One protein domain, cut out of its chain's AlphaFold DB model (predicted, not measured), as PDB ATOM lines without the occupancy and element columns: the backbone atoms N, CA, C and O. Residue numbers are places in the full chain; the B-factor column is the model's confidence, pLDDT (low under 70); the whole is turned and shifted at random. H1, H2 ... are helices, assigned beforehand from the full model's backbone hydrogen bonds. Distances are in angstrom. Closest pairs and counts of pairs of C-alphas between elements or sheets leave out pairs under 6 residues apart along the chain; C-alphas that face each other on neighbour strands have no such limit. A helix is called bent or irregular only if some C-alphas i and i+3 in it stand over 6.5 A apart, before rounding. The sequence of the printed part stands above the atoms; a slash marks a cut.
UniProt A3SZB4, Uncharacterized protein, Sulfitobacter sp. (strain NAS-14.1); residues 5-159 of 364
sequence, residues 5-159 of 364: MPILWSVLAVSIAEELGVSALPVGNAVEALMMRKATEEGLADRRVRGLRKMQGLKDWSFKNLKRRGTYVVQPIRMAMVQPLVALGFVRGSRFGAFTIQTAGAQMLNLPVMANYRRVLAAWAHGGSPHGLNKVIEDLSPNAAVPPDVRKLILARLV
ATOM      1  N   MET A   5     206.364 251.483 201.718       96.00
ATOM      2  CA  MET A   5     206.152 252.941 201.618       96.00
ATOM      3  C   MET A   5     207.359 253.769 201.144       96.00
ATOM      4  O   MET A   5     207.174 254.651 200.300       96.00
ATOM      5  N   PRO A   6     208.606 253.468 201.559       95.81
ATOM      6  CA  PRO A   6     209.779 254.191 201.080       95.81
ATOM      7  C   PRO A   6     209.977 254.121 199.561       95.81
ATOM      8  O   PRO A   6     210.600 255.022 198.993       95.81
ATOM      9  N   ILE A   7     209.442 253.096 198.884       97.38
ATOM     10  CA  ILE A   7     209.433 253.023 197.416       97.38
ATOM     11  C   ILE A   7     208.557 254.141 196.848       97.38
ATOM     12  O   ILE A   7     209.021 254.898 195.996       97.38
ATOM     13  N   LEU A   8     207.324 254.282 197.345       98.00
ATOM     14  CA  LEU A   8     206.361 255.276 196.864       98.00
ATOM     15  C   LEU A   8     206.903 256.692 197.061       98.00
ATOM     16  O   LEU A   8     206.924 257.482 196.118       98.00
ATOM     17  N   TRP A   9     207.397 256.994 198.266       98.00
ATOM     18  CA  TRP A   9     207.971 258.304 198.585       98.00
ATOM     19  C   TRP A   9     209.141 258.644 197.666       98.00
ATOM     20  O   TRP A   9     209.243 259.769 197.180       98.00
ATOM     21  N   SER A  10     210.005 257.664 197.394       98.12
ATOM     22  CA  SER A  10     211.170 257.857 196.533       98.12
ATOM     23  C   SER A  10     210.777 258.072 195.075       98.12
ATOM     24  O   SER A  10     211.297 258.987 194.446       98.12
ATOM     25  N   VAL A  11     209.841 257.283 194.539       98.50
ATOM     26  CA  VAL A  11     209.349 257.437 193.159       98.50
ATOM     27  C   VAL A  11     208.678 258.801 192.968       98.50
ATOM     28  O   VAL A  11     208.975 259.504 192.002       98.50
ATOM     29  N   LEU A  12     207.842 259.226 193.919       98.69
ATOM     30  CA  LEU A  12     207.224 260.555 193.908       98.69
ATOM     31  C   LEU A  12     208.282 261.664 193.975       98.69
ATOM     32  O   LEU A  12     208.265 262.582 193.157       98.69
ATOM     33  N   ALA A  13     209.233 261.564 194.906       98.38
ATOM     34  CA  ALA A  13     210.278 262.566 195.087       98.38
ATOM     35  C   ALA A  13     211.197 262.700 193.868       98.38
ATOM     36  O   ALA A  13     211.519 263.820 193.479       98.38
ATOM     37  N   VAL A  14     211.610 261.586 193.257       98.56
ATOM     38  CA  VAL A  14     212.451 261.600 192.051       98.56
ATOM     39  C   VAL A  14     211.693 262.241 190.889       98.56
ATOM     40  O   VAL A  14     212.232 263.132 190.244       98.56
ATOM     41  N   SER A  15     210.423 261.886 190.677       98.75
ATOM     42  CA  SER A  15     209.625 262.475 189.594       98.75
ATOM     43  C   SER A  15     209.361 263.975 189.774       98.75
ATOM     44  O   SER A  15     209.336 264.724 188.797       98.75
ATOM     45  N   ILE A  16     209.168 264.435 191.014       98.69
ATOM     46  CA  ILE A  16     209.035 265.866 191.328       98.69
ATOM     47  C   ILE A  16     210.379 266.581 191.138       98.69
ATOM     48  O   ILE A  16     210.414 267.708 190.656       98.69
ATOM     49  N   ALA A  17     211.494 265.943 191.494       98.44
ATOM     50  CA  ALA A  17     212.821 266.517 191.307       98.44
ATOM     51  C   ALA A  17     213.173 266.717 189.826       98.44
ATOM     52  O   ALA A  17     213.729 267.759 189.482       98.44
ATOM     53  N   GLU A  18     212.803 265.762 188.968       98.19
ATOM     54  CA  GLU A  18     212.930 265.884 187.512       98.19
ATOM     55  C   GLU A  18     212.123 267.071 186.972       98.19
ATOM     56  O   GLU A  18     212.662 267.869 186.211       98.19
ATOM     57  N   GLU A  19     210.871 267.239 187.413       97.75
ATOM     58  CA  GLU A  19     210.022 268.379 187.024       97.75
ATOM     59  C   GLU A  19     210.610 269.725 187.469       97.75
ATOM     60  O   GLU A  19     210.614 270.688 186.710       97.75
ATOM     61  N   LEU A  20     211.149 269.783 188.688       97.31
ATOM     62  CA  LEU A  20     211.768 270.988 189.242       97.31
ATOM     63  C   LEU A  20     213.177 271.268 188.689       97.31
ATOM     64  O   LEU A  20     213.742 272.318 188.998       97.31
ATOM     65  N   GLY A  21     213.782 270.341 187.940       97.00
ATOM     66  CA  GLY A  21     215.158 270.467 187.449       97.00
ATOM     67  C   GLY A  21     216.215 270.489 188.562       97.00
ATOM     68  O   GLY A  21     217.236 271.165 188.437       97.00
ATOM     69  N   VAL A  22     215.979 269.785 189.677       96.88
ATOM     70  CA  VAL A  22     216.881 269.754 190.845       96.88
ATOM     71  C   VAL A  22     217.304 268.330 191.206       96.88
ATOM     72  O   VAL A  22     216.707 267.348 190.781       96.88
ATOM     73  N   SER A  23     218.330 268.196 192.055       96.19
ATOM     74  CA  SER A  23     218.691 266.892 192.625       96.19
ATOM     75  C   SER A  23     217.529 266.296 193.432       96.19
ATOM     76  O   SER A  23     216.871 267.001 194.198       96.19
ATOM     77  N   ALA A  24     217.335 264.977 193.346       96.38
ATOM     78  CA  ALA A  24     216.293 264.282 194.101       96.38
ATOM     79  C   ALA A  24     216.522 264.280 195.621       96.38
ATOM     80  O   ALA A  24     215.586 264.054 196.382       96.38
ATOM     81  N   LEU A  25     217.739 264.556 196.102       94.31
ATOM     82  CA  LEU A  25     218.065 264.423 197.525       94.31
ATOM     83  C   LEU A  25     217.305 265.422 198.425       94.31
ATOM     84  O   LEU A  25     216.686 264.967 199.391       94.31
ATOM     85  N   PRO A  26     217.281 266.742 198.143       94.94
ATOM     86  CA  PRO A  26     216.465 267.685 198.909       94.94
ATOM     87  C   PRO A  26     214.959 267.416 198.800       94.94
ATOM     88  O   PRO A  26     214.237 267.607 199.775       94.94
ATOM     89  N   VAL A  27     214.488 266.951 197.635       97.44
ATOM     90  CA  VAL A  27     213.067 266.637 197.410       97.44
ATOM     91  C   VAL A  27     212.654 265.412 198.218       97.44
ATOM     92  O   VAL A  27     211.667 265.463 198.944       97.44
ATOM     93  N   GLY A  28     213.458 264.349 198.179       95.69
ATOM     94  CA  GLY A  28     213.256 263.144 198.980       95.69
ATOM     95  C   GLY A  28     213.275 263.436 200.475       95.69
ATOM     96  O   GLY A  28     212.458 262.885 201.202       95.69
ATOM     97  N   ASN A  29     214.133 264.356 200.933       94.19
ATOM     98  CA  ASN A  29     214.098 264.811 202.322       94.19
ATOM     99  C   ASN A  29     212.766 265.447 202.695       94.19
ATOM    100  O   ASN A  29     212.207 265.122 203.737       94.19
ATOM    101  N   ALA A  30     212.277 266.347 201.844       96.69
ATOM    102  CA  ALA A  30     211.051 267.076 202.105       96.69
ATOM    103  C   ALA A  30     209.822 266.158 202.078       96.69
ATOM    104  O   ALA A  30     208.994 266.240 202.979       96.69
ATOM    105  N   VAL A  31     209.728 265.274 201.079       97.50
ATOM    106  CA  VAL A  31     208.629 264.307 200.951       97.50
ATOM    107  C   VAL A  31     208.627 263.352 202.138       97.50
ATOM    108  O   VAL A  31     207.618 263.259 202.820       97.50
ATOM    109  N   GLU A  32     209.752 262.697 202.438       95.56
ATOM    110  CA  GLU A  32     209.832 261.739 203.546       95.56
ATOM    111  C   GLU A  32     209.496 262.398 204.891       95.56
ATOM    112  O   GLU A  32     208.665 261.877 205.624       95.56
ATOM    113  N   ALA A  33     210.049 263.584 205.176       95.00
ATOM    114  CA  ALA A  33     209.726 264.337 206.388       95.00
ATOM    115  C   ALA A  33     208.232 264.678 206.478       95.00
ATOM    116  O   ALA A  33     207.629 264.526 207.537       95.00
ATOM    117  N   LEU A  34     207.617 265.098 205.367       96.19
ATOM    118  CA  LEU A  34     206.194 265.425 205.330       96.19
ATOM    119  C   LEU A  34     205.319 264.205 205.661       96.19
ATOM    120  O   LEU A  34     204.320 264.355 206.359       96.19
ATOM    121  N   MET A  35     205.694 263.004 205.211       95.25
ATOM    122  CA  MET A  35     204.924 261.780 205.491       95.25
ATOM    123  C   MET A  35     204.993 261.372 206.964       95.25
ATOM    124  O   MET A  35     204.071 260.749 207.481       95.25
ATOM    125  N   MET A  36     206.045 261.779 207.674       92.88
ATOM    126  CA  MET A  36     206.177 261.539 209.114       92.88
ATOM    127  C   MET A  36     205.311 262.472 209.965       92.88
ATOM    128  O   MET A  36     205.223 262.267 211.177       92.88
ATOM    129  N   ARG A  37     204.695 263.504 209.370       91.25
ATOM    130  CA  ARG A  37     203.984 264.564 210.093       91.25
ATOM    131  C   ARG A  37     202.919 264.018 211.035       91.25
ATOM    132  O   ARG A  37     202.982 264.294 212.227       91.25
ATOM    133  N   LYS A  38     201.985 263.224 210.508       84.94
ATOM    134  CA  LYS A  38     200.857 262.701 211.290       84.94
ATOM    135  C   LYS A  38     201.337 261.822 212.442       84.94
ATOM    136  O   LYS A  38     200.983 262.061 213.587       84.94
ATOM    137  N   ALA A  39     202.254 260.900 212.154       81.75
ATOM    138  CA  ALA A  39     202.849 260.049 213.179       81.75
ATOM    139  C   ALA A  39     203.626 260.840 214.249       81.75
ATOM    140  O   ALA A  39     203.703 260.416 215.398       81.75
ATOM    141  N   THR A  40     204.185 261.999 213.883       80.94
ATOM    142  CA  THR A  40     204.864 262.902 214.821       80.94
ATOM    143  C   THR A  40     203.886 263.674 215.698       80.94
ATOM    144  O   THR A  40     204.134 263.815 216.892       80.94
ATOM    145  N   GLU A  41     202.788 264.166 215.124       81.56
ATOM    146  CA  GLU A  41     201.713 264.852 215.853       81.56
ATOM    147  C   GLU A  41     201.021 263.903 216.849       81.56
ATOM    148  O   GLU A  41     200.716 264.306 217.968       81.56
ATOM    149  N   GLU A  42     200.849 262.635 216.471       80.12
ATOM    150  CA  GLU A  42     200.235 261.585 217.296       80.12
ATOM    151  C   GLU A  42     201.213 260.934 218.293       80.12
ATOM    152  O   GLU A  42     200.792 260.156 219.145       80.12
ATOM    153  N   GLY A  43     202.515 261.236 218.211       71.56
ATOM    154  CA  GLY A  43     203.523 260.671 219.113       71.56
ATOM    155  C   GLY A  43     203.701 259.154 218.982       71.56
ATOM    156  O   GLY A  43     204.064 258.499 219.956       71.56
ATOM    157  N   LEU A  44     203.439 258.586 217.800       73.19
ATOM    158  CA  LEU A  44     203.457 257.138 217.597       73.19
ATOM    159  C   LEU A  44     204.870 256.565 217.769       73.19
ATOM    160  O   LEU A  44     205.800 256.909 217.033       73.19
ATOM    161  N   ALA A  45     205.008 255.629 218.707       69.12
ATOM    162  CA  ALA A  45     206.209 254.827 218.899       69.12
ATOM    163  C   ALA A  45     206.225 253.645 217.910       69.12
ATOM    164  O   ALA A  45     206.030 252.497 218.287       69.12
ATOM    165  N   ASP A  46     206.432 253.935 216.621       81.44
ATOM    166  CA  ASP A  46     206.538 252.921 215.562       81.44
ATOM    167  C   ASP A  46     207.938 252.935 214.924       81.44
ATOM    168  O   ASP A  46     208.499 253.992 214.623       81.44
ATOM    169  N   ARG A  47     208.505 251.748 214.666       82.75
ATOM    170  CA  ARG A  47     209.834 251.572 214.049       82.75
ATOM    171  C   ARG A  47     209.941 252.176 212.644       82.75
ATOM    172  O   ARG A  47     211.061 252.429 212.192       82.75
ATOM    173  N   ARG A  48     208.823 252.407 211.950       88.38
ATOM    174  CA  ARG A  48     208.750 253.077 210.638       88.38
ATOM    175  C   ARG A  48     208.857 254.593 210.742       88.38
ATOM    176  O   ARG A  48     209.163 255.250 209.747       88.38
ATOM    177  N   VAL A  49     208.616 255.152 211.925       87.50
ATOM    178  CA  VAL A  49     208.648 256.592 212.168       87.50
ATOM    179  C   VAL A  49     210.074 257.009 212.510       87.50
ATOM    180  O   VAL A  49     210.800 256.364 213.271       87.50
ATOM    181  N   ARG A  50     210.517 258.110 211.907       87.19
ATOM    182  CA  ARG A  50     211.838 258.701 212.139       87.19
ATOM    183  C   ARG A  50     211.683 260.183 212.437       87.19
ATOM    184  O   ARG A  50     210.734 260.815 211.994       87.19
ATOM    185  N   GLY A  51     212.648 260.749 213.155       85.06
ATOM    186  CA  GLY A  51     212.742 262.198 213.350       85.06
ATOM    187  C   GLY A  51     211.779 262.798 214.370       85.06
ATOM    188  O   GLY A  51     211.724 264.022 214.443       85.06
ATOM    189  N   LEU A  52     211.094 261.979 215.179       83.81
ATOM    190  CA  LEU A  52     210.105 262.425 216.170       83.81
ATOM    191  C   LEU A  52     210.615 263.612 217.006       83.81
ATOM    192  O   LEU A  52     210.013 264.678 216.997       83.81
ATOM    193  N   ARG A  53     211.801 263.477 217.618       82.94
ATOM    194  CA  ARG A  53     212.420 264.531 218.449       82.94
ATOM    195  C   ARG A  53     212.726 265.828 217.691       82.94
ATOM    196  O   ARG A  53     212.631 266.902 218.266       82.94
ATOM    197  N   LYS A  54     213.141 265.742 216.421       84.56
ATOM    198  CA  LYS A  54     213.524 266.917 215.617       84.56
ATOM    199  C   LYS A  54     212.322 267.640 215.018       84.56
ATOM    200  O   LYS A  54     212.392 268.843 214.793       84.56
ATOM    201  N   MET A  55     211.252 266.904 214.734       85.94
ATOM    202  CA  MET A  55     210.043 267.439 214.110       85.94
ATOM    203  C   MET A  55     208.968 267.830 215.128       85.94
ATOM    204  O   MET A  55     208.017 268.524 214.767       85.94
ATOM    205  N   GLN A  56     209.117 267.439 216.397       80.94
ATOM    206  CA  GLN A  56     208.238 267.875 217.477       80.94
ATOM    207  C   GLN A  56     208.215 269.409 217.566       80.94
ATOM    208  O   GLN A  56     209.250 270.062 217.673       80.94
ATOM    209  N   GLY A  57     207.018 269.996 217.495       77.94
ATOM    210  CA  GLY A  57     206.831 271.450 217.552       77.94
ATOM    211  C   GLY A  57     207.178 272.207 216.263       77.94
ATOM    212  O   GLY A  57     207.143 273.441 216.258       77.94
ATOM    213  N   LEU A  58     207.481 271.510 215.159       88.44
ATOM    214  CA  LEU A  58     207.690 272.147 213.862       88.44
ATOM    215  C   LEU A  58     206.390 272.808 213.375       88.44
ATOM    216  O   LEU A  58     205.371 272.147 213.192       88.44
ATOM    217  N   LYS A  59     206.430 274.126 213.145       88.06
ATOM    218  CA  LYS A  59     205.265 274.906 212.683       88.06
ATOM    219  C   LYS A  59     205.189 275.030 211.160       88.06
ATOM    220  O   LYS A  59     204.101 275.070 210.597       88.06
ATOM    221  N   ASP A  60     206.343 275.095 210.498       92.69
ATOM    222  CA  ASP A  60     206.444 275.289 209.050       92.69
ATOM    223  C   ASP A  60     206.720 273.961 208.329       92.69
ATOM    224  O   ASP A  60     207.860 273.495 208.252       92.69
ATOM    225  N   TRP A  61     205.658 273.376 207.772       94.38
ATOM    226  CA  TRP A  61     205.691 272.155 206.957       94.38
ATOM    227  C   TRP A  61     205.765 272.448 205.449       94.38
ATOM    228  O   TRP A  61     205.434 271.595 204.622       94.38
ATOM    229  N   SER A  62     206.173 273.659 205.056       95.94
ATOM    230  CA  SER A  62     206.376 273.997 203.648       95.94
ATOM    231  C   SER A  62     207.557 273.232 203.050       95.94
ATOM    232  O   SER A  62     208.558 272.939 203.714       95.94
ATOM    233  N   PHE A  63     207.490 272.981 201.742       97.06
ATOM    234  CA  PHE A  63     208.585 272.353 201.005       97.06
ATOM    235  C   PHE A  63     209.914 273.102 201.177       97.06
ATOM    236  O   PHE A  63     210.965 272.483 201.355       97.06
ATOM    237  N   LYS A  64     209.870 274.444 201.191       95.62
ATOM    238  CA  LYS A  64     211.040 275.314 201.385       95.62
ATOM    239  C   LYS A  64     211.758 275.033 202.704       95.62
ATOM    240  O   LYS A  64     212.988 275.098 202.736       95.62
ATOM    241  N   ASN A  65     211.020 274.735 203.770       95.12
ATOM    242  CA  ASN A  65     211.608 274.427 205.064       95.12
ATOM    243  C   ASN A  65     212.086 272.970 205.147       95.12
ATOM    244  O   ASN A  65     213.229 272.713 205.532       95.12
ATOM    245  N   LEU A  66     211.254 272.016 204.716       94.88
ATOM    246  CA  LEU A  66     211.562 270.587 204.842       94.88
ATOM    247  C   LEU A  66     212.705 270.121 203.926       94.88
ATOM    248  O   LEU A  66     213.389 269.152 204.246       94.88
ATOM    249  N   LYS A  67     212.984 270.816 202.815       93.06
ATOM    250  CA  LYS A  67     214.133 270.489 201.947       93.06
ATOM    251  C   LYS A  67     215.497 270.853 202.550       93.06
ATOM    252  O   LYS A  67     216.525 270.464 201.994       93.06
ATOM    253  N   ARG A  68     215.539 271.650 203.627       91.06
ATOM    254  CA  ARG A  68     216.793 272.114 204.242       91.06
ATOM    255  C   ARG A  68     217.512 270.964 204.946       91.06
ATOM    256  O   ARG A  68     216.898 270.073 205.531       91.06
ATOM    257  N   ARG A  69     218.846 271.002 204.911       84.12
ATOM    258  CA  ARG A  69     219.681 270.035 205.629       84.12
ATOM    259  C   ARG A  69     219.466 270.203 207.135       84.12
ATOM    260  O   ARG A  69     219.516 271.316 207.641       84.12
ATOM    261  N   GLY A  70     219.259 269.093 207.840       83.00
ATOM    262  CA  GLY A  70     219.164 269.067 209.302       83.00
ATOM    263  C   GLY A  70     217.748 269.132 209.883       83.00
ATOM    264  O   GLY A  70     217.594 268.693 211.022       83.00
ATOM    265  N   THR A  71     216.742 269.565 209.108       85.00
ATOM    266  CA  THR A  71     215.337 269.713 209.555       85.00
ATOM    267  C   THR A  71     214.688 268.391 209.975       85.00
ATOM    268  O   THR A  71     213.876 268.371 210.889       85.00
ATOM    269  N   TYR A  72     215.043 267.284 209.316       84.62
ATOM    270  CA  TYR A  72     214.396 265.987 209.513       84.62
ATOM    271  C   TYR A  72     215.259 265.020 210.334       84.62
ATOM    272  O   TYR A  72     215.174 264.995 211.557       84.62
ATOM    273  N   VAL A  73     216.127 264.239 209.690       82.44
ATOM    274  CA  VAL A  73     217.047 263.302 210.352       82.44
ATOM    275  C   VAL A  73     218.393 263.269 209.648       82.44
ATOM    276  O   VAL A  73     218.530 263.725 208.514       82.44
ATOM    277  N   VAL A  74     219.395 262.744 210.352       76.00
ATOM    278  CA  VAL A  74     220.724 262.482 209.784       76.00
ATOM    279  C   VAL A  74     220.678 261.255 208.870       76.00
ATOM    280  O   VAL A  74     221.197 261.315 207.760       76.00
ATOM    281  N   GLN A  75     219.995 260.192 209.305       78.19
ATOM    282  CA  GLN A  75     219.834 258.936 208.569       78.19
ATOM    283  C   GLN A  75     218.359 258.703 208.214       78.19
ATOM    284  O   GLN A  75     217.598 258.137 208.998       78.19
ATOM    285  N   PRO A  76     217.917 259.199 207.055       82.81
ATOM    286  CA  PRO A  76     216.577 258.934 206.560       82.81
ATOM    287  C   PRO A  76     216.467 257.528 205.969       82.81
ATOM    288  O   PRO A  76     217.444 256.971 205.465       82.81
ATOM    289  N   ILE A  77     215.252 256.984 205.942       86.12
ATOM    290  CA  ILE A  77     214.950 255.640 205.437       86.12
ATOM    291  C   ILE A  77     215.397 255.501 203.980       86.12
ATOM    292  O   ILE A  77     215.922 254.458 203.584       86.12
ATOM    293  N   ARG A  78     215.283 256.572 203.183       83.75
ATOM    294  CA  ARG A  78     215.720 256.573 201.779       83.75
ATOM    295  C   ARG A  78     217.199 256.227 201.562       83.75
ATOM    296  O   ARG A  78     217.553 255.831 200.454       83.75
ATOM    297  N   MET A  79     218.073 256.340 202.572       83.62
ATOM    298  CA  MET A  79     219.473 255.906 202.433       83.62
ATOM    299  C   MET A  79     219.581 254.403 202.148       83.62
ATOM    300  O   MET A  79     220.408 253.997 201.335       83.62
ATOM    301  N   ALA A  80     218.686 253.594 202.717       85.69
ATOM    302  CA  ALA A  80     218.618 252.156 202.466       85.69
ATOM    303  C   ALA A  80     217.922 251.796 201.136       85.69
ATOM    304  O   ALA A  80     217.817 250.619 200.790       85.69
ATOM    305  N   MET A  81     217.432 252.789 200.383       90.19
ATOM    306  CA  MET A  81     216.599 252.578 199.193       90.19
ATOM    307  C   MET A  81     217.369 252.611 197.875       90.19
ATOM    308  O   MET A  81     216.794 252.282 196.841       90.19
ATOM    309  N   VAL A  82     218.664 252.948 197.893       91.31
ATOM    310  CA  VAL A  82     219.463 253.080 196.663       91.31
ATOM    311  C   VAL A  82     219.461 251.784 195.850       91.31
ATOM    312  O   VAL A  82     219.015 251.784 194.706       91.31
ATOM    313  N   GLN A  83     219.909 250.674 196.444       91.38
ATOM    314  CA  GLN A  83     219.932 249.386 195.749       91.38
ATOM    315  C   GLN A  83     218.524 248.865 195.420       91.38
ATOM    316  O   GLN A  83     218.308 248.508 194.263       91.38
ATOM    317  N   PRO A  84     217.545 248.856 196.351       92.88
ATOM    318  CA  PRO A  84     216.208 248.362 196.035       92.88
ATOM    319  C   PRO A  84     215.509 249.078 194.878       92.88
ATOM    320  O   PRO A  84     214.916 248.418 194.029       92.88
ATOM    321  N   LEU A  85     215.577 250.411 194.810       96.12
ATOM    322  CA  LEU A  85     214.893 251.172 193.758       96.12
ATOM    323  C   LEU A  85     215.464 250.872 192.369       96.12
ATOM    324  O   LEU A  85     214.702 250.750 191.407       96.12
ATOM    325  N   VAL A  86     216.790 250.733 192.276       95.31
ATOM    326  CA  VAL A  86     217.484 250.399 191.027       95.31
ATOM    327  C   VAL A  86     217.233 248.942 190.644       95.31
ATOM    328  O   VAL A  86     216.831 248.668 189.517       95.31
ATOM    329  N   ALA A  87     217.392 248.005 191.583       92.38
ATOM    330  CA  ALA A  87     217.208 246.575 191.330       92.38
ATOM    331  C   ALA A  87     215.775 246.233 190.886       92.38
ATOM    332  O   ALA A  87     215.574 245.382 190.024       92.38
ATOM    333  N   LEU A  88     214.774 246.929 191.431       93.62
ATOM    334  CA  LEU A  88     213.373 246.751 191.043       93.62
ATOM    335  C   LEU A  88     212.994 247.546 189.779       93.62
ATOM    336  O   LEU A  88     211.882 247.398 189.271       93.62
ATOM    337  N   GLY A  89     213.906 248.336 189.208       95.88
ATOM    338  CA  GLY A  89     213.702 249.073 187.957       95.88
ATOM    339  C   GLY A  89     212.781 250.292 188.077       95.88
ATOM    340  O   GLY A  89     212.166 250.704 187.090       95.88
ATOM    341  N   PHE A  90     212.633 250.840 189.287       98.19
ATOM    342  CA  PHE A  90     211.851 252.057 189.524       98.19
ATOM    343  C   PHE A  90     212.608 253.311 189.095       98.19
ATOM    344  O   PHE A  90     212.009 254.267 188.600       98.19
ATOM    345  N   VAL A  91     213.927 253.294 189.274       98.19
ATOM    346  CA  VAL A  91     214.825 254.403 188.955       98.19
ATOM    347  C   VAL A  91     216.115 253.878 188.338       98.19
ATOM    348  O   VAL A  91     216.489 252.726 188.549       98.19
ATOM    349  N   ARG A  92     216.847 254.754 187.651       97.19
ATOM    350  CA  ARG A  92     218.239 254.522 187.240       97.19
ATOM    351  C   ARG A  92     219.171 255.548 187.883       97.19
ATOM    352  O   ARG A  92     218.790 256.703 188.068       97.19
ATOM    353  N   GLY A  93     220.402 255.134 188.175       93.88
ATOM    354  CA  GLY A  93     221.468 255.975 188.728       93.88
ATOM    355  C   GLY A  93     222.256 255.261 189.828       93.88
ATOM    356  O   GLY A  93     221.858 254.201 190.298       93.88
ATOM    357  N   SER A  94     223.384 255.839 190.242       89.81
ATOM    358  CA  SER A  94     224.291 255.238 191.238       89.81
ATOM    359  C   SER A  94     224.097 255.762 192.664       89.81
ATOM    360  O   SER A  94     224.585 255.165 193.619       89.81
ATOM    361  N   ARG A  95     223.390 256.885 192.829       92.94
ATOM    362  CA  ARG A  95     223.120 257.522 194.125       92.94
ATOM    363  C   ARG A  95     221.776 258.231 194.101       92.94
ATOM    364  O   ARG A  95     221.405 258.786 193.069       92.94
ATOM    365  N   PHE A  96     221.115 258.312 195.258       93.44
ATOM    366  CA  PHE A  96     219.754 258.851 195.371       93.44
ATOM    367  C   PHE A  96     219.583 260.226 194.710       93.44
ATOM    368  O   PHE A  96     218.662 260.437 193.934       93.44
ATOM    369  N   GLY A  97     220.504 261.161 194.963       93.81
ATOM    370  CA  GLY A  97     220.420 262.521 194.419       93.81
ATOM    371  C   GLY A  97     220.578 262.641 192.897       93.81
ATOM    372  O   GLY A  97     220.325 263.723 192.373       93.81
ATOM    373  N   ALA A  98     221.001 261.576 192.210       94.44
ATOM    374  CA  ALA A  98     221.170 261.511 190.756       94.44
ATOM    375  C   ALA A  98     220.202 260.511 190.097       94.44
ATOM    376  O   ALA A  98     220.413 260.111 188.954       94.44
ATOM    377  N   PHE A  99     219.184 260.055 190.829       97.62
ATOM    378  CA  PHE A  99     218.175 259.165 190.280       97.62
ATOM    379  C   PHE A  99     217.295 259.864 189.253       97.62
ATOM    380  O   PHE A  99     216.968 261.039 189.391       97.62
ATOM    381  N   THR A 100     216.899 259.088 188.249       98.00
ATOM    382  CA  THR A 100     215.880 259.444 187.258       98.00
ATOM    383  C   THR A 100     214.869 258.311 187.153       98.00
ATOM    384  O   THR A 100     215.218 257.153 187.418       98.00
ATOM    385  N   ILE A 101     213.622 258.624 186.806       98.44
ATOM    386  CA  ILE A 101     212.553 257.627 186.700       98.44
ATOM    387  C   ILE A 101     212.863 256.638 185.569       98.44
ATOM    388  O   ILE A 101     213.303 257.011 184.482       98.44
ATOM    389  N   GLN A 102     212.630 255.350 185.833       97.56
ATOM    390  CA  GLN A 102     212.729 254.273 184.845       97.56
ATOM    391  C   GLN A 102     211.339 253.663 184.586       97.56
ATOM    392  O   GLN A 102     210.344 254.074 185.179       97.56
ATOM    393  N   THR A 103     211.252 252.670 183.701       97.25
ATOM    394  CA  THR A 103     210.017 252.038 183.226       97.25
ATOM    395  C   THR A 103     209.055 251.631 184.341       97.25
ATOM    396  O   THR A 103     207.888 252.007 184.273       97.25
ATOM    397  N   ALA A 104     209.502 250.924 185.388       97.50
ATOM    398  CA  ALA A 104     208.586 250.512 186.459       97.50
ATOM    399  C   ALA A 104     208.132 251.704 187.321       97.50
ATOM    400  O   ALA A 104     207.007 251.723 187.816       97.50
ATOM    401  N   GLY A 105     208.980 252.730 187.462       98.44
ATOM    402  CA  GLY A 105     208.622 253.989 188.115       98.44
ATOM    403  C   GLY A 105     207.568 254.754 187.322       98.44
ATOM    404  O   GLY A 105     206.570 255.181 187.891       98.44
ATOM    405  N   ALA A 106     207.730 254.845 186.002       98.56
ATOM    406  CA  ALA A 106     206.745 255.452 185.112       98.56
ATOM    407  C   ALA A 106     205.406 254.696 185.150       98.56
ATOM    408  O   ALA A 106     204.353 255.316 185.263       98.56
ATOM    409  N   GLN A 107     205.435 253.358 185.142       98.56
ATOM    410  CA  GLN A 107     204.235 252.530 185.311       98.56
ATOM    411  C   GLN A 107     203.534 252.809 186.644       98.56
ATOM    412  O   GLN A 107     202.318 252.982 186.662       98.56
ATOM    413  N   MET A 108     204.287 252.909 187.745       98.62
ATOM    414  CA  MET A 108     203.732 253.255 189.053       98.62
ATOM    415  C   MET A 108     203.099 254.649 189.048       98.62
ATOM    416  O   MET A 108     201.991 254.803 189.548       98.62
ATOM    417  N   LEU A 109     203.763 255.652 188.468       98.62
ATOM    418  CA  LEU A 109     203.256 257.027 188.387       98.62
ATOM    419  C   LEU A 109     202.000 257.155 187.513       98.62
ATOM    420  O   LEU A 109     201.192 258.046 187.759       98.62
ATOM    421  N   ASN A 110     201.815 256.256 186.542       98.38
ATOM    422  CA  ASN A 110     200.624 256.199 185.693       98.38
ATOM    423  C   ASN A 110     199.408 255.555 186.381       98.38
ATOM    424  O   ASN A 110     198.298 255.644 185.856       98.38
ATOM    425  N   LEU A 111     199.574 254.924 187.550       98.50
ATOM    426  CA  LEU A 111     198.435 254.447 188.336       98.50
ATOM    427  C   LEU A 111     197.616 255.657 188.829       98.50
ATOM    428  O   LEU A 111     198.211 256.579 189.392       98.50
ATOM    429  N   PRO A 112     196.272 255.667 188.705       98.31
ATOM    430  CA  PRO A 112     195.454 256.852 189.000       98.31
ATOM    431  C   PRO A 112     195.696 257.458 190.389       98.31
ATOM    432  O   PRO A 112     195.802 258.676 190.542       98.31
ATOM    433  N   VAL A 113     195.846 256.599 191.401       97.94
ATOM    434  CA  VAL A 113     196.121 257.013 192.783       97.94
ATOM    435  C   VAL A 113     197.482 257.712 192.918       97.94
ATOM    436  O   VAL A 113     197.577 258.776 193.530       97.94
ATOM    437  N   MET A 114     198.518 257.182 192.264       98.56
ATOM    438  CA  MET A 114     199.872 257.738 192.289       98.56
ATOM    439  C   MET A 114     199.974 259.024 191.471       98.56
ATOM    440  O   MET A 114     200.624 259.969 191.916       98.56
ATOM    441  N   ALA A 115     199.294 259.100 190.324       98.44
ATOM    442  CA  ALA A 115     199.206 260.316 189.521       98.44
ATOM    443  C   ALA A 115     198.584 261.467 190.329       98.44
ATOM    444  O   ALA A 115     199.087 262.595 190.313       98.44
ATOM    445  N   ASN A 116     197.532 261.175 191.105       98.44
ATOM    446  CA  ASN A 116     196.928 262.152 192.004       98.44
ATOM    447  C   ASN A 116     197.889 262.580 193.127       98.44
ATOM    448  O   ASN A 116     198.056 263.780 193.348       98.44
ATOM    449  N   TYR A 117     198.558 261.633 193.799       98.62
ATOM    450  CA  TYR A 117     199.558 261.954 194.827       98.62
ATOM    451  C   TYR A 117     200.686 262.821 194.276       98.62
ATOM    452  O   TYR A 117     201.017 263.845 194.873       98.62
ATOM    453  N   ARG A 118     201.223 262.471 193.102       98.62
ATOM    454  CA  ARG A 118     202.255 263.248 192.412       98.62
ATOM    455  C   ARG A 118     201.784 264.672 192.142       98.62
ATOM    456  O   ARG A 118     202.500 265.604 192.480       98.62
ATOM    457  N   ARG A 119     200.588 264.852 191.573       98.50
ATOM    458  CA  ARG A 119     200.020 266.177 191.266       98.50
ATOM    459  C   ARG A 119     199.909 267.053 192.515       98.50
ATOM    460  O   ARG A 119     200.307 268.215 192.485       98.50
ATOM    461  N   VAL A 120     199.380 266.502 193.609       98.75
ATOM    462  CA  VAL A 120     199.223 267.230 194.878       98.75
ATOM    463  C   VAL A 120     200.588 267.570 195.479       98.75
ATOM    464  O   VAL A 120     200.835 268.725 195.812       98.75
ATOM    465  N   LEU A 121     201.512 266.610 195.569       98.69
ATOM    466  CA  LEU A 121     202.845 266.857 196.126       98.69
ATOM    467  C   LEU A 121     203.685 267.804 195.257       98.69
ATOM    468  O   LEU A 121     204.419 268.620 195.806       98.69
ATOM    469  N   ALA A 122     203.556 267.755 193.929       98.50
ATOM    470  CA  ALA A 122     204.220 268.687 193.020       98.50
ATOM    471  C   ALA A 122     203.725 270.123 193.238       98.50
ATOM    472  O   ALA A 122     204.538 271.034 193.382       98.50
ATOM    473  N   ALA A 123     202.409 270.338 193.351       98.31
ATOM    474  CA  ALA A 123     201.851 271.660 193.645       98.31
ATOM    475  C   ALA A 123     202.326 272.207 195.006       98.31
ATOM    476  O   ALA A 123     202.652 273.389 195.123       98.31
ATOM    477  N   TRP A 124     202.430 271.344 196.022       98.56
ATOM    478  CA  TRP A 124     203.030 271.703 197.312       98.56
ATOM    479  C   TRP A 124     204.527 272.030 197.190       98.56
ATOM    480  O   TRP A 124     205.000 273.002 197.779       98.56
ATOM    481  N   ALA A 125     205.279 271.274 196.385       98.06
ATOM    482  CA  ALA A 125     206.702 271.515 196.154       98.06
ATOM    483  C   ALA A 125     206.977 272.853 195.439       98.06
ATOM    484  O   ALA A 125     207.994 273.496 195.700       98.06
ATOM    485  N   HIS A 126     206.035 273.323 194.617       97.38
ATOM    486  CA  HIS A 126     206.049 274.664 194.022       97.38
ATOM    487  C   HIS A 126     205.674 275.788 195.010       97.38
ATOM    488  O   HIS A 126     205.650 276.957 194.636       97.38
ATOM    489  N   GLY A 127     205.408 275.460 196.279       95.00
ATOM    490  CA  GLY A 127     205.058 276.418 197.329       95.00
ATOM    491  C   GLY A 127     203.559 276.689 197.470       95.00
ATOM    492  O   GLY A 127     203.183 277.578 198.230       95.00
ATOM    493  N   GLY A 128     202.705 275.943 196.763       94.50
ATOM    494  CA  GLY A 128     201.256 276.044 196.903       94.50
ATOM    495  C   GLY A 128     200.705 275.311 198.131       94.50
ATOM    496  O   GLY A 128     201.385 274.504 198.768       94.50
ATOM    497  N   SER A 129     199.417 275.536 198.401       93.56
ATOM    498  CA  SER A 129     198.624 274.818 199.414       93.56
ATOM    499  C   SER A 129     197.522 274.001 198.730       93.56
ATOM    500  O   SER A 129     196.357 274.404 198.735       93.56
ATOM    501  N   PRO A 130     197.868 272.894 198.051       96.62
ATOM    502  CA  PRO A 130     196.924 272.166 197.214       96.62
ATOM    503  C   PRO A 130     195.815 271.509 198.038       96.62
ATOM    504  O   PRO A 130     196.058 270.904 199.086       96.62
ATOM    505  N   HIS A 131     194.586 271.568 197.518       96.19
ATOM    506  CA  HIS A 131     193.469 270.822 198.087       96.19
ATOM    507  C   HIS A 131     193.777 269.315 198.087       96.19
ATOM    508  O   HIS A 131     194.266 268.770 197.094       96.19
ATOM    509  N   GLY A 132     193.493 268.649 199.208       96.06
ATOM    510  CA  GLY A 132     193.764 267.223 199.398       96.06
ATOM    511  C   GLY A 132     195.153 266.883 199.949       96.06
ATOM    512  O   GLY A 132     195.419 265.702 200.146       96.06
ATOM    513  N   LEU A 133     196.021 267.862 200.252       97.38
ATOM    514  CA  LEU A 133     197.356 267.589 200.810       97.38
ATOM    515  C   LEU A 133     197.309 266.735 202.083       97.38
ATOM    516  O   LEU A 133     198.039 265.756 202.173       97.38
ATOM    517  N   ASN A 134     196.421 267.054 203.029       95.94
ATOM    518  CA  ASN A 134     196.285 266.275 204.267       95.94
ATOM    519  C   ASN A 134     195.905 264.819 203.980       95.94
ATOM    520  O   ASN A 134     196.508 263.919 204.546       95.94
ATOM    521  N   LYS A 135     194.992 264.580 203.031       96.25
ATOM    522  CA  LYS A 135     194.642 263.220 202.611       96.25
ATOM    523  C   LYS A 135     195.842 262.482 202.015       96.25
ATOM    524  O   LYS A 135     196.034 261.311 202.300       96.25
ATOM    525  N   VAL A 136     196.667 263.156 201.210       97.62
ATOM    526  CA  VAL A 136     197.894 262.548 200.673       97.62
ATOM    527  C   VAL A 136     198.886 262.216 201.787       97.62
ATOM    528  O   VAL A 136     199.487 261.152 201.743       97.62
ATOM    529  N   ILE A 137     199.031 263.080 202.796       96.50
ATOM    530  CA  ILE A 137     199.869 262.812 203.977       96.50
ATOM    531  C   ILE A 137     199.356 261.586 204.740       96.50
ATOM    532  O   ILE A 137     200.152 260.758 205.167       96.50
ATOM    533  N   GLU A 138     198.040 261.452 204.897       95.00
ATOM    534  CA  GLU A 138     197.426 260.296 205.551       95.00
ATOM    535  C   GLU A 138     197.620 259.013 204.751       95.00
ATOM    536  O   GLU A 138     198.121 258.031 205.292       95.00
ATOM    537  N   ASP A 139     197.281 259.036 203.463       96.19
ATOM    538  CA  ASP A 139     197.366 257.873 202.584       96.19
ATOM    539  C   ASP A 139     198.824 257.411 202.359       96.19
ATOM    540  O   ASP A 139     199.058 256.251 202.024       96.19
ATOM    541  N   LEU A 140     199.807 258.306 202.524       96.19
ATOM    542  CA  LEU A 140     201.241 258.028 202.387       96.19
ATOM    543  C   LEU A 140     201.999 258.018 203.729       96.19
ATOM    544  O   LEU A 140     203.232 257.966 203.729       96.19
ATOM    545  N   SER A 141     201.290 258.015 204.859       93.75
ATOM    546  CA  SER A 141     201.874 257.859 206.197       93.75
ATOM    547  C   SER A 141     202.649 256.532 206.315       93.75
ATOM    548  O   SER A 141     202.239 255.547 205.705       93.75
ATOM    549  N   PRO A 142     203.728 256.431 207.116       91.25
ATOM    550  CA  PRO A 142     204.511 255.196 207.267       91.25
ATOM    551  C   PRO A 142     203.689 253.930 207.565       91.25
ATOM    552  O   PRO A 142     204.073 252.830 207.154       91.25
ATOM    553  N   ASN A 143     202.549 254.100 208.234       88.50
ATOM    554  CA  ASN A 143     201.677 253.018 208.692       88.50
ATOM    555  C   ASN A 143     200.421 252.848 207.824       88.50
ATOM    556  O   ASN A 143     199.582 251.997 208.112       88.50
ATOM    557  N   ALA A 144     200.259 253.662 206.779       91.44
ATOM    558  CA  ALA A 144     199.118 253.551 205.887       91.44
ATOM    559  C   ALA A 144     199.242 252.329 204.969       91.44
ATOM    560  O   ALA A 144     200.332 251.925 204.557       91.44
ATOM    561  N   ALA A 145     198.094 251.750 204.619       92.56
ATOM    562  CA  ALA A 145     198.043 250.642 203.681       92.56
ATOM    563  C   ALA A 145     198.413 251.119 202.269       92.56
ATOM    564  O   ALA A 145     197.806 252.045 201.731       92.56
ATOM    565  N   VAL A 146     199.363 250.436 201.627       95.38
ATOM    566  CA  VAL A 146     199.724 250.739 200.236       95.38
ATOM    567  C   VAL A 146     198.551 250.430 199.301       95.38
ATOM    568  O   VAL A 146     197.963 249.349 199.425       95.38
ATOM    569  N   PRO A 147     198.231 251.300 198.322       96.44
ATOM    570  CA  PRO A 147     197.150 251.051 197.371       96.44
ATOM    571  C   PRO A 147     197.291 249.702 196.633       96.44
ATOM    572  O   PRO A 147     198.402 249.362 196.213       96.44
ATOM    573  N   PRO A 148     196.200 248.938 196.412       96.69
ATOM    574  CA  PRO A 148     196.273 247.570 195.884       96.69
ATOM    575  C   PRO A 148     197.048 247.417 194.571       96.69
ATOM    576  O   PRO A 148     197.862 246.503 194.443       96.69
ATOM    577  N   ASP A 149     196.850 248.316 193.606       97.25
ATOM    578  CA  ASP A 149     197.535 248.225 192.311       97.25
ATOM    579  C   ASP A 149     199.027 248.554 192.418       97.25
ATOM    580  O   ASP A 149     199.852 247.955 191.728       97.25
ATOM    581  N   VAL A 150     199.392 249.435 193.354       97.94
ATOM    582  CA  VAL A 150     200.796 249.720 193.671       97.94
ATOM    583  C   VAL A 150     201.441 248.492 194.316       97.94
ATOM    584  O   VAL A 150     202.550 248.121 193.930       97.94
ATOM    585  N   ARG A 151     200.740 247.808 195.235       97.31
ATOM    586  CA  ARG A 151     201.232 246.559 195.844       97.31
ATOM    587  C   ARG A 151     201.484 245.480 194.797       97.31
ATOM    588  O   ARG A 151     202.574 244.913 194.768       97.31
ATOM    589  N   LYS A 152     200.512 245.242 193.907       96.69
ATOM    590  CA  LYS A 152     200.636 244.274 192.805       96.69
ATOM    591  C   LYS A 152     201.838 244.582 191.919       96.69
ATOM    592  O   LYS A 152     202.590 243.673 191.583       96.69
ATOM    593  N   LEU A 153     202.047 245.856 191.578       97.62
ATOM    594  CA  LEU A 153     203.184 246.278 190.766       97.62
ATOM    595  C   LEU A 153     204.511 246.003 191.485       97.62
ATOM    596  O   LEU A 153     205.392 245.374 190.902       97.62
ATOM    597  N   ILE A 154     204.661 246.411 192.751       97.06
ATOM    598  CA  ILE A 154     205.893 246.158 193.519       97.06
ATOM    599  C   ILE A 154     206.147 244.650 193.652       97.06
ATOM    600  O   ILE A 154     207.271 244.203 193.421       97.06
ATOM    601  N   LEU A 155     205.116 243.860 193.960       95.88
ATOM    602  CA  LEU A 155     205.226 242.407 194.066       95.88
ATOM    603  C   LEU A 155     205.667 241.784 192.733       95.88
ATOM    604  O   LEU A 155     206.598 240.980 192.710       95.88
ATOM    605  N   ALA A 156     205.089 242.217 191.610       95.31
ATOM    606  CA  ALA A 156     205.497 241.769 190.281       95.31
ATOM    607  C   ALA A 156     206.961 242.117 189.965       95.31
ATOM    608  O   ALA A 156     207.643 241.339 189.307       95.31
ATOM    609  N   ARG A 157     207.490 243.245 190.456       94.62
ATOM    610  CA  ARG A 157     208.922 243.570 190.320       94.62
ATOM    611  C   ARG A 157     209.814 242.741 191.242       94.62
ATOM    612  O   ARG A 157     210.965 242.489 190.900       94.62
ATOM    613  N   LEU A 158     209.301 242.328 192.398       93.56
ATOM    614  CA  LEU A 158     210.046 241.560 193.391       93.56
ATOM    615  C   LEU A 158     210.219 240.090 192.980       93.56
ATOM    616  O   LEU A 158     211.320 239.549 193.108       93.56
ATOM    617  N   VAL A 159     209.144 239.459 192.493       94.12
ATOM    618  CA  VAL A 159     209.093 238.008 192.216       94.12
ATOM    619  C   VAL A 159     208.744 237.645 190.766       94.12
ATOM    620  O   VAL A 159     208.703 236.457 190.429       94.12
TER     621      VAL A 159
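Overview. This is residues 5 to 159 of the 364 residues of an uncharacterized protein of Sulfitobacter sp. (strain NAS-14.1) (UniProt A3SZB4). Two helices, H1 and H2, cross steeply to make the core, with H6 on one side of H1, H8 on the other, and H7 set across H1. H10 lies at one end of the longest axis, the short H3 and H4 at the other, and the loop of residues 88 to 102 joins H6 to H7. The printed part has 155 residues with ten named helices, H1 to H10 in order, and no named strand; its class is all helix, and the helix packing is mostly crossed. It is compact, with a radius of gyration of the C-alphas of 14.4 A and spans of 40 by 31 by 31 A.

Arrangement. Start with H1, residues 5 to 20, which is a hub together with H8, residues 112 to 125; each touches four other helices. H2, residues 24 to 35, touches H1 at a steep tilt of 49 degrees, opposite ways; look at the C-alphas of Ala 13 and Gly 28, their closest, 4.9 A apart. H5, residues 63 to 66, touches H2, closest at C-alphas 30 and 66, 4.5 A. H6, residues 77 to 87, touches residues 6 to 10 of H1, about perpendicular at 83 degrees, closest at C-alphas 6 and 78, 6.4 A. H6 is irregular: its C-alphas 80 and 83 are 7.4 A apart, and its line is a rough one. H7, residues 103 to 109, only just touches H1, with 3 pairs of C-alphas within 8 A, closest at Val 11 and Gly 105, 6.2 A. H8 touches residues 12 to 16 of H1 at a steep tilt of 56 degrees, the same way, closest at C-alphas 16 and 122, 5.8 A. H9, residues 133 to 139, forms a helical hairpin with H8, closest at C-alphas 117 and 136, 6.1 A. H3, residues 37 to 41, only just touches H4, residues 52 to 55, with 3 pairs, closest at C-alphas 40 and 52, 5.4 A. H10, residues 148 to 159, only just touches H7, with 3 pairs, closest at C-alphas 108 and 150, 6.5 A. Every O i to N i+4 pair is within hydrogen-bond range in H1, H2, H3, H7, H8, H9 and H10; H6 has 3 of 7, and 3 of 8 O i to N i+3 pairs; H4 and H5 are too short for an O i to N i+4 pair.

Along the chain. Find C-alpha 5 at (206.152, 252.941, 201.618); from there H1 runs 22.6 A to C-alpha 20. H2 is 16.3 A long, H6 16.9 A and H8 19.8 A. H10 runs 16.4 A to C-alpha 159 at (209.093, 238.008, 192.216).

Size, cuts and confidence. The C-alphas farthest apart are those of Lys 59 and Val 159, 42.4 A. The printed part has no cut. The link from H6 to H7 is long; within it, residues 91 to 92 pair antiparallel with residues 100 to 101. Mean pLDDT of the printed part is 93.1, and residue 45 is under 70.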